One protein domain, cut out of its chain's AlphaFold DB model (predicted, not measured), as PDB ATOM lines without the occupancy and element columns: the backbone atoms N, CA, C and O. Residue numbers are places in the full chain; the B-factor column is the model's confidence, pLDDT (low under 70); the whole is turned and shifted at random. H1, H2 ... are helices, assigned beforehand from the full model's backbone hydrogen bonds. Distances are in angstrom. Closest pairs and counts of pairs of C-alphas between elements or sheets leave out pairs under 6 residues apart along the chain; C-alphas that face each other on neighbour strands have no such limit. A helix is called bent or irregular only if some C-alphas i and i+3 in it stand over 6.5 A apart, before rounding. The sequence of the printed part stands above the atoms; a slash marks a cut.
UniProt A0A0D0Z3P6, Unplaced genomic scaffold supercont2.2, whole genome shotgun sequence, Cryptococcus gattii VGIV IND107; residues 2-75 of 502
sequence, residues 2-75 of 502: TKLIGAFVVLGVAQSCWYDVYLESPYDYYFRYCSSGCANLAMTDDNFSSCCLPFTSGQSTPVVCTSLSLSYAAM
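What this domain is: This is residues 2 to 75 of the 502 residues of an uncharacterized protein of Cryptococcus gattii VGIV IND107 (UniProt A0A0D0Z3P6). One long helix, H1, makes an arm whose residues 2 to 14 stick out from a small head, in which three short helices, H2, H3 and H4, are gathered with their links. The arm makes the length of the whole, and in the head H3 and H4 cross nearly at right angles, with H2 near H4. The printed part has 74 residues with four named helices, in the order H1, H2, H3, H4, and no named strand; the class is all helix. It is loose, with a radius of gyration of the C-alphas of 14.8 A, and spans 47 by 25 by 20 A.

Where its parts are: H1, residues 2 to 22, runs 30.4 A from C-alpha 2 at (24.235, -12.405, 33.829) to C-alpha 22 at (35.937, 14.404, 25.540). H2, residues 26 to 35, is 13.9 A long. H3 is residues 46 to 51; it is neither bent nor irregular, but only just: C-alphas 46 and 49 are 6.1 A apart. H4, residues 63 to 69, ends with C-alpha 69 at (27.221, 30.841, 34.208).

How they stand to each other: H1 is apart from H3 and H4, and only just apart from H2, with the closest C-alphas 8.1 A apart. H2 and H4 are close but not clearly touching, about perpendicular at 75 degrees; their closest C-alphas, Ser 35 and Ser 69, are 5.2 A apart. H2 and H3 are close but not clearly touching, at a steep tilt of 45 degrees, opposite ways; the closest C-alphas, Tyr 33 and Cys 51, are 7.2 A apart. H3 and H4 touch, about perpendicular at 85 degrees, with the closest C-alphas, Cys 51 and Cys 65, 5.2 A apart. Every O i to N i+4 pair is within hydrogen-bond range in H1, H2 and H4, and 1 of 2 in H3.

The domain as a whole: The C-alphas farthest apart, Thr 2 and Ser 67, are 47.7 A apart. The printed part has no cut. The link H3 to H4 is long. Mean pLDDT of the printed part is 78.9; residues 2 to 3, 58 and 72 to 75 are under 70.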
ATOM      1  N   THR A   2      23.742 -12.681  35.204       67.81
ATOM      2  CA  THR A   2      24.235 -12.405  33.829       67.81
ATOM      3  C   THR A   2      23.780 -11.068  33.221       67.81
ATOM      4  O   THR A   2      24.620 -10.312  32.748       67.81
ATOM      5  N   LYS A   3      22.488 -10.714  33.310       68.06
ATOM      6  CA  LYS A   3      21.973  -9.408  32.833       68.06
ATOM      7  C   LYS A   3      22.599  -8.183  33.522       68.06
ATOM      8  O   LYS A   3      22.687  -7.127  32.916       68.06
ATOM      9  N   LEU A   4      23.011  -8.328  34.781       75.50
ATOM     10  CA  LEU A   4      23.567  -7.252  35.607       75.50
ATOM     11  C   LEU A   4      25.055  -7.032  35.273       75.50
ATOM     12  O   LEU A   4      25.497  -5.900  35.136       75.50
ATOM     13  N   ILE A   5      25.790  -8.122  35.023       77.31
ATOM     14  CA  ILE A   5      27.170  -8.080  34.513       77.31
ATOM     15  C   ILE A   5      27.207  -7.433  33.120       77.31
ATOM     16  O   ILE A   5      28.024  -6.553  32.878       77.31
ATOM     17  N   GLY A   6      26.280  -7.806  32.225       79.12
ATOM     18  CA  GLY A   6      26.171  -7.182  30.901       79.12
ATOM     19  C   GLY A   6      25.924  -5.670  30.963       79.12
ATOM     20  O   GLY A   6      26.545  -4.927  30.212       79.12
ATOM     21  N   ALA A   7      25.084  -5.203  31.895       78.25
ATOM     22  CA  ALA A   7      24.843  -3.774  32.093       78.25
ATOM     23  C   ALA A   7      26.110  -3.016  32.533       78.25
ATOM     24  O   ALA A   7      26.380  -1.947  31.995       78.25
ATOM     25  N   PHE A   8      26.913  -3.580  33.444       77.88
ATOM     26  CA  PHE A   8      28.183  -2.967  33.855       77.88
ATOM     27  C   PHE A   8      29.220  -2.911  32.728       77.88
ATOM     28  O   PHE A   8      29.911  -1.904  32.607       77.88
ATOM     29  N   VAL A   9      29.312  -3.942  31.880       81.31
ATOM     30  CA  VAL A   9      30.224  -3.922  30.721       81.31
ATOM     31  C   VAL A   9      29.815  -2.837  29.722       81.31
ATOM     32  O   VAL A   9      30.668  -2.088  29.256       81.31
ATOM     33  N   VAL A  10      28.516  -2.696  29.435       81.38
ATOM     34  CA  VAL A  10      28.013  -1.636  28.541       81.38
ATOM     35  C   VAL A  10      28.235  -0.243  29.140       81.38
ATOM     36  O   VAL A  10      28.653   0.650  28.410       81.38
ATOM     37  N   LEU A  11      28.030  -0.058  30.452       81.75
ATOM     38  CA  LEU A  11      28.352   1.208  31.124       81.75
ATOM     39  C   LEU A  11      29.848   1.537  31.028       81.75
ATOM     40  O   LEU A  11      30.194   2.664  30.698       81.75
ATOM     41  N   GLY A  12      30.720   0.555  31.282       80.38
ATOM     42  CA  GLY A  12      32.170   0.735  31.235       80.38
ATOM     43  C   GLY A  12      32.677   1.130  29.848       80.38
ATOM     44  O   GLY A  12      33.465   2.061  29.743       80.38
ATOM     45  N   VAL A  13      32.176   0.486  28.787       81.69
ATOM     46  CA  VAL A  13      32.537   0.830  27.397       81.69
ATOM     47  C   VAL A  13      31.971   2.194  26.989       81.69
ATOM     48  O   VAL A  13      32.669   2.984  26.364       81.69
ATOM     49  N   ALA A  14      30.733   2.522  27.373       78.00
ATOM     50  CA  ALA A  14      30.173   3.850  27.111       78.00
ATOM     51  C   ALA A  14      30.969   4.954  27.829       78.00
ATOM     52  O   ALA A  14      31.202   6.021  27.264       78.00
ATOM     53  N   GLN A  15      31.421   4.684  29.055       76.06
ATOM     54  CA  GLN A  15      32.224   5.610  29.843       76.06
ATOM     55  C   GLN A  15      33.656   5.744  29.303       76.06
ATOM     56  O   GLN A  15      34.160   6.863  29.257       76.06
ATOM     57  N   SER A  16      34.300   4.666  28.839       72.75
ATOM     58  CA  SER A  16      35.616   4.766  28.188       72.75
ATOM     59  C   SER A  16      35.533   5.550  26.881       72.75
ATOM     60  O   SER A  16      36.294   6.492  26.705       72.75
ATOM     61  N   CYS A  17      34.541   5.272  26.025       78.81
ATOM     62  CA  CYS A  17      34.330   6.042  24.795       78.81
ATOM     63  C   CYS A  17      34.020   7.526  25.059       78.81
ATOM     64  O   CYS A  17      34.365   8.370  24.237       78.81
ATOM     65  N   TRP A  18      33.385   7.866  26.187       76.69
ATOM     66  CA  TRP A  18      33.205   9.264  26.587       76.69
ATOM     67  C   TRP A  18      34.541   9.927  26.939       76.69
ATOM     68  O   TRP A  18      34.837  11.010  26.438       76.69
ATOM     69  N   TYR A  19      35.362   9.272  27.764       74.25
ATOM     70  CA  TYR A  19      36.674   9.797  28.146       74.25
ATOM     71  C   TYR A  19      37.645   9.891  26.960       74.25
ATOM     72  O   TYR A  19      38.333  10.900  26.855       74.25
ATOM     73  N   ASP A  20      37.650   8.918  26.043       74.19
ATOM     74  CA  ASP A  20      38.500   8.932  24.839       74.19
ATOM     75  C   ASP A  20      38.197  10.122  23.907       74.19
ATOM     76  O   ASP A  20      39.100  10.638  23.251       74.19
ATOM     77  N   VAL A  21      36.935  10.565  23.835       76.38
ATOM     78  CA  VAL A  21      36.509  11.656  22.937       76.38
ATOM     79  C   VAL A  21      36.582  13.026  23.616       76.38
ATOM     80  O   VAL A  21      37.018  13.998  22.994       76.38
ATOM     81  N   TYR A  22      36.157  13.117  24.878       76.00
ATOM     82  CA  TYR A  22      35.937  14.404  25.540       76.00
ATOM     83  C   TYR A  22      36.964  14.735  26.635       76.00
ATOM     84  O   TYR A  22      37.223  15.908  26.873       76.00
ATOM     85  N   LEU A  23      37.593  13.748  27.290       72.56
ATOM     86  CA  LEU A  23      38.451  13.890  28.494       72.56
ATOM     87  C   LEU A  23      37.824  14.618  29.709       72.56
ATOM     88  O   LEU A  23      38.256  14.391  30.838       72.56
ATOM     89  N   GLU A  24      36.795  15.439  29.516       80.31
ATOM     90  CA  GLU A  24      35.962  16.049  30.547       80.31
ATOM     91  C   GLU A  24      35.159  14.961  31.270       80.31
ATOM     92  O   GLU A  24      34.472  14.142  30.642       80.31
ATOM     93  N   SER A  25      35.236  14.934  32.603       81.75
ATOM     94  CA  SER A  25      34.480  13.942  33.356       81.75
ATOM     95  C   SER A  25      32.975  14.177  33.181       81.75
ATOM     96  O   SER A  25      32.534  15.326  33.085       81.75
ATOM     97  N   PRO A  26      32.139  13.119  33.189       78.81
ATOM     98  CA  PRO A  26      30.687  13.290  33.157       78.81
ATOM     99  C   PRO A  26      30.161  14.169  34.303       78.81
ATOM    100  O   PRO A  26      29.089  14.754  34.174       78.81
ATOM    101  N   TYR A  27      30.915  14.272  35.407       79.81
ATOM    102  CA  TYR A  27      30.627  15.160  36.530       79.81
ATOM    103  C   TYR A  27      30.861  16.624  36.163       79.81
ATOM    104  O   TYR A  27      29.959  17.440  36.340       79.81
ATOM    105  N   ASP A  28      32.034  16.949  35.622       80.50
ATOM    106  CA  ASP A  28      32.408  18.325  35.283       80.50
ATOM    107  C   ASP A  28      31.559  18.857  34.126       80.50
ATOM    108  O   ASP A  28      31.031  19.965  34.214       80.50
ATOM    109  N   TYR A  29      31.311  18.020  33.110       84.69
ATOM    110  CA  TYR A  29      30.375  18.325  32.028       84.69
ATOM    111  C   TYR A  29      28.973  18.636  32.567       84.69
ATOM    112  O   TYR A  29      28.390  19.660  32.213       84.69
ATOM    113  N   TYR A  30      28.425  17.785  33.443       83.69
ATOM    114  CA  TYR A  30      27.093  18.008  34.009       83.69
ATOM    115  C   TYR A  30      27.063  19.265  34.885       83.69
ATOM    116  O   TYR A  30      26.163  20.093  34.743       83.69
ATOM    117  N   PHE A  31      28.072  19.465  35.735       82.69
ATOM    118  CA  PHE A  31      28.186  20.661  36.563       82.69
ATOM    119  C   PHE A  31      28.242  21.932  35.708       82.69
ATOM    120  O   PHE A  31      27.504  22.879  35.985       82.69
ATOM    121  N   ARG A  32      29.039  21.945  34.633       84.62
ATOM    122  CA  ARG A  32      29.124  23.051  33.669       84.62
ATOM    123  C   ARG A  32      27.808  23.275  32.935       84.62
ATOM    124  O   ARG A  32      27.314  24.395  32.943       84.62
ATOM    125  N   TYR A  33      27.207  22.230  32.370       85.25
ATOM    126  CA  TYR A  33      25.914  22.289  31.677       85.25
ATOM    127  C   TYR A  33      24.840  22.953  32.554       85.25
ATOM    128  O   TYR A  33      24.115  23.855  32.133       85.25
ATOM    129  N   CYS A  34      24.774  22.545  33.818       84.69
ATOM    130  CA  CYS A  34      23.823  23.065  34.790       84.69
ATOM    131  C   CYS A  34      24.159  24.489  35.251       84.69
ATOM    132  O   CYS A  34      23.255  25.318  35.366       84.69
ATOM    133  N   SER A  35      25.447  24.783  35.450       82.00
ATOM    134  CA  SER A  35      25.947  26.113  35.818       82.00
ATOM    135  C   SER A  35      25.757  27.136  34.704       82.00
ATOM    136  O   SER A  35      25.475  28.283  35.002       82.00
ATOM    137  N   SER A  36      25.873  26.752  33.433       82.75
ATOM    138  CA  SER A  36      25.712  27.638  32.270       82.75
ATOM    139  C   SER A  36      24.251  27.849  31.851       82.75
ATOM    140  O   SER A  36      23.998  28.485  30.831       82.75
ATOM    141  N   GLY A  37      23.274  27.322  32.600       86.25
ATOM    142  CA  GLY A  37      21.855  27.475  32.267       86.25
ATOM    143  C   GLY A  37      21.395  26.654  31.056       86.25
ATOM    144  O   GLY A  37      20.329  26.923  30.509       86.25
ATOM    145  N   CYS A  38      22.157  25.642  30.624       85.75
ATOM    146  CA  CYS A  38      21.958  24.964  29.338       85.75
ATOM    147  C   CYS A  38      20.608  24.259  29.167       85.75
ATOM    148  O   CYS A  38      20.155  24.073  28.044       85.75
ATOM    149  N   ALA A  39      19.931  23.899  30.261       82.00
ATOM    150  CA  ALA A  39      18.567  23.370  30.205       82.00
ATOM    151  C   ALA A  39      17.518  24.414  29.756       82.00
ATOM    152  O   ALA A  39      16.439  24.026  29.312       82.00
ATOM    153  N   ASN A  40      17.835  25.710  29.863       80.81
ATOM    154  CA  ASN A  40      16.988  26.831  29.454       80.81
ATOM    155  C   ASN A  40      17.444  27.489  28.135       80.81
ATOM    156  O   ASN A  40      16.686  28.279  27.573       80.81
ATOM    157  N   LEU A  41      18.651  27.189  27.632       83.56
ATOM    158  CA  LEU A  41      19.078  27.631  26.300       83.56
ATOM    159  C   LEU A  41      18.386  26.792  25.219       83.56
ATOM    160  O   LEU A  41      18.286  25.569  25.315       83.56
ATOM    161  N   ALA A  42      17.950  27.452  24.147       85.00
ATOM    162  CA  ALA A  42      17.504  26.752  22.952       85.00
ATOM    163  C   ALA A  42      18.707  26.110  22.242       85.00
ATOM    164  O   ALA A  42      19.761  26.726  22.127       85.00
ATOM    165  N   MET A  43      18.531  24.918  21.663       83.44
ATOM    166  CA  MET A  43      19.570  24.269  20.838       83.44
ATOM    167  C   MET A  43      19.944  25.063  19.571       83.44
ATOM    168  O   MET A  43      20.913  24.726  18.899       83.44
ATOM    169  N   THR A  44      19.158  26.086  19.226       86.94
ATOM    170  CA  THR A  44      19.401  27.028  18.124       86.94
ATOM    171  C   THR A  44      20.184  28.273  18.548       86.94
ATOM    172  O   THR A  44      20.380  29.158  17.725       86.94
ATOM    173  N   ASP A  45      20.549  28.395  19.825       85.88
ATOM    174  CA  ASP A  45      21.404  29.469  20.327       85.88
ATOM    175  C   ASP A  45      22.872  29.128  20.018       85.88
ATOM    176  O   ASP A  45      23.331  28.028  20.337       85.88
ATOM    177  N   ASP A  46      23.624  30.056  19.423       84.19
ATOM    178  CA  ASP A  46      25.044  29.862  19.071       84.19
ATOM    179  C   ASP A  46      25.924  29.559  20.303       84.19
ATOM    180  O   ASP A  46      26.998  28.951  20.214       84.19
ATOM    181  N   ASN A  47      25.449  29.933  21.492       84.88
ATOM    182  CA  ASN A  47      26.104  29.624  22.754       84.88
ATOM    183  C   ASN A  47      25.810  28.200  23.247       84.88
ATOM    184  O   ASN A  47      26.572  27.676  24.059       84.88
ATOM    185  N   PHE A  48      24.755  27.536  22.761       86.62
ATOM    186  CA  PHE A  48      24.439  26.162  23.160       86.62
ATOM    187  C   PHE A  48      25.516  25.186  22.676       86.62
ATOM    188  O   PHE A  48      26.058  24.417  23.468       86.62
ATOM    189  N   SER A  49      25.897  25.243  21.397       84.38
ATOM    190  CA  SER A  49      26.991  24.412  20.866       84.38
ATOM    191  C   SER A  49      28.327  24.708  21.557       84.38
ATOM    192  O   SER A  49      29.099  23.791  21.820       84.38
ATOM    193  N   SER A  50      28.562  25.975  21.903       84.56
ATOM    194  CA  SER A  50      29.810  26.461  22.501       84.56
ATOM    195  C   SER A  50      29.951  26.151  23.999       84.56
ATOM    196  O   SER A  50      31.068  25.993  24.486       84.56
ATOM    197  N   CYS A  51      28.842  26.080  24.744       85.69
ATOM    198  CA  CYS A  51      28.846  26.019  26.213       85.69
ATOM    199  C   CYS A  51      28.103  24.825  26.817       85.69
ATOM    200  O   CYS A  51      28.317  24.522  27.992       85.69
ATOM    201  N   CYS A  52      27.261  24.147  26.038       88.06
ATOM    202  CA  CYS A  52      26.387  23.064  26.496       88.06
ATOM    203  C   CYS A  52      26.732  21.700  25.892       88.06
ATOM    204  O   CYS A  52      26.140  20.701  26.288       88.06
ATOM    205  N   LEU A  53      27.695  21.636  24.970       88.44
ATOM    206  CA  LEU A  53      28.298  20.383  24.519       88.44
ATOM    207  C   LEU A  53      29.553  20.055  25.348       88.44
ATOM    208  O   LEU A  53      30.218  20.980  25.836       88.44
ATOM    209  N   PRO A  54      29.876  18.762  25.543       84.81
ATOM    210  CA  PRO A  54      31.128  18.341  26.169       84.81
ATOM    211  C   PRO A  54      32.324  18.806  25.332       84.81
ATOM    212  O   PRO A  54      32.281  18.756  24.100       84.81
ATOM    213  N   PHE A  55      33.372  19.293  25.993       82.75
ATOM    214  CA  PHE A  55      34.563  19.780  25.293       82.75
ATOM    215  C   PHE A  55      35.398  18.621  24.773       82.75
ATOM    216  O   PHE A  55      35.460  17.574  25.406       82.75
ATOM    217  N   THR A  56      36.051  18.795  23.626       80.44
ATOM    218  CA  THR A  56      37.041  17.826  23.142       80.44
ATOM    219  C   THR A  56      38.412  18.087  23.765       80.44
ATOM    220  O   THR A  56      38.695  19.182  24.259       80.44
ATOM    221  N   SER A  57      39.279  17.070  23.737       71.94
ATOM    222  CA  SER A  57      40.650  17.137  24.259       71.94
ATOM    223  C   SER A  57      41.374  18.440  23.881       71.94
ATOM    224  O   SER A  57      41.544  18.751  22.702       71.94
ATOM    225  N   GLY A  58      41.808  19.195  24.893       69.44
ATOM    226  CA  GLY A  58      42.569  20.438  24.729       69.44
ATOM    227  C   GLY A  58      41.746  21.716  24.523       69.44
ATOM    228  O   GLY A  58      42.339  22.792  24.481       69.44
ATOM    229  N   GLN A  59      40.413  21.654  24.435       76.88
ATOM    230  CA  GLN A  59      39.585  22.865  24.398       76.88
ATOM    231  C   GLN A  59      39.463  23.504  25.788       76.88
ATOM    232  O   GLN A  59      39.044  22.870  26.756       76.88
ATOM    233  N   SER A  60      39.796  24.791  25.882       78.75
ATOM    234  CA  SER A  60      39.490  25.619  27.048       78.75
ATOM    235  C   SER A  60      38.035  26.092  27.011       78.75
ATOM    236  O   SER A  60      37.487  26.363  25.944       78.75
ATOM    237  N   THR A  61      37.412  26.242  28.184       78.62
ATOM    238  CA  THR A  61      36.074  26.841  28.325       78.62
ATOM    239  C   THR A  61      36.030  28.227  27.663       78.62
ATOM    240  O   THR A  61      36.747  29.123  28.128       78.62
ATOM    241  N   PRO A  62      35.185  28.465  26.642       81.69
ATOM    242  CA  PRO A  62      35.032  29.795  26.064       81.69
ATOM    243  C   PRO A  62      34.569  30.809  27.116       81.69
ATOM    244  O   PRO A  62      33.687  30.518  27.924       81.69
ATOM    245  N   VAL A  63      35.110  32.031  27.074       81.38
ATOM    246  CA  VAL A  63      34.790  33.113  28.034       81.38
ATOM    247  C   VAL A  63      33.285  33.408  28.090       81.38
ATOM    248  O   VAL A  63      32.742  33.737  29.145       81.38
ATOM    249  N   VAL A  64      32.587  33.222  26.965       82.19
ATOM    250  CA  VAL A  64      31.131  33.378  26.869       82.19
ATOM    251  C   VAL A  64      30.399  32.419  27.817       82.19
ATOM    252  O   VAL A  64      29.440  32.823  28.471       82.19
ATOM    253  N   CYS A  65      30.903  31.198  28.006       81.19
ATOM    254  CA  CYS A  65      30.324  30.207  28.914       81.19
ATOM    255  C   CYS A  65      30.477  30.603  30.386       81.19
ATOM    256  O   CYS A  65      29.563  30.375  31.179       81.19
ATOM    257  N   THR A  66      31.589  31.259  30.733       81.12
ATOM    258  CA  THR A  66      31.798  31.887  32.047       81.12
ATOM    259  C   THR A  66      30.838  33.058  32.258       81.12
ATOM    260  O   THR A  66      30.285  33.223  33.339       81.12
ATOM    261  N   SER A  67      30.582  33.865  31.222       81.75
ATOM    262  CA  SER A  67      29.598  34.953  31.315       81.75
ATOM    263  C   SER A  67      28.160  34.432  31.457       81.75
ATOM    264  O   SER A  67      27.384  34.979  32.237       81.75
ATOM    265  N   LEU A  68      27.827  33.324  30.784       79.56
ATOM    266  CA  LEU A  68      26.531  32.652  30.881       79.56
ATOM    267  C   LEU A  68      26.310  32.018  32.254       79.56
ATOM    268  O   LEU A  68      25.210  32.152  32.791       79.56
ATOM    269  N   SER A  69      27.336  31.412  32.859       76.25
ATOM    270  CA  SER A  69      27.221  30.841  34.208       76.25
ATOM    271  C   SER A  69      27.075  31.882  35.319       76.25
ATOM    272  O   SER A  69      26.538  31.585  36.383       76.25
ATOM    273  N   LEU A  70      27.485  33.125  35.054       75.00
ATOM    274  CA  LEU A  70      27.245  34.286  35.915       75.00
ATOM    275  C   LEU A  70      25.930  35.024  35.587       75.00
ATOM    276  O   LEU A  70      25.562  35.965  36.290       75.00
ATOM    277  N   SER A  71      25.222  34.625  34.525       72.56
ATOM    278  CA  SER A  71      24.014  35.300  34.041       72.56
ATOM    279  C   SER A  71      22.724  34.751  34.662       72.56
ATOM    280  O   SER A  71      22.666  33.637  35.182       72.56
ATOM    281  N   TYR A  72      21.628  35.502  34.514       55.78
ATOM    282  CA  TYR A  72      20.294  35.061  34.932       55.78
ATOM    283  C   TYR A  72      19.794  33.779  34.233       55.78
ATOM    284  O   TYR A  72      18.861  33.165  34.743       55.78
ATOM    285  N   ALA A  73      20.407  33.323  33.131       56.00
ATOM    286  CA  ALA A  73      20.069  32.032  32.516       56.00
ATOM    287  C   ALA A  73      20.398  30.836  33.437       56.00
ATOM    288  O   ALA A  73      19.683  29.833  33.422       56.00
ATOM    289  N   ALA A  74      21.431  30.976  34.275       54.88
ATOM    290  CA  ALA A  74      21.816  30.014  35.308       54.88
ATOM    291  C   ALA A  74      20.933  30.094  36.571       54.88
ATOM    292  O   ALA A  74      20.807  29.123  37.319       54.88
ATOM    293  N   MET A  75      20.284  31.240  36.820       48.03
ATOM    294  CA  MET A  75      19.390  31.445  37.967       48.03
ATOM    295  C   MET A  75      18.030  30.759  37.763       48.03
ATOM    296  O   MET A  75      17.001  31.400  37.562       48.03
TER     297      MET A  75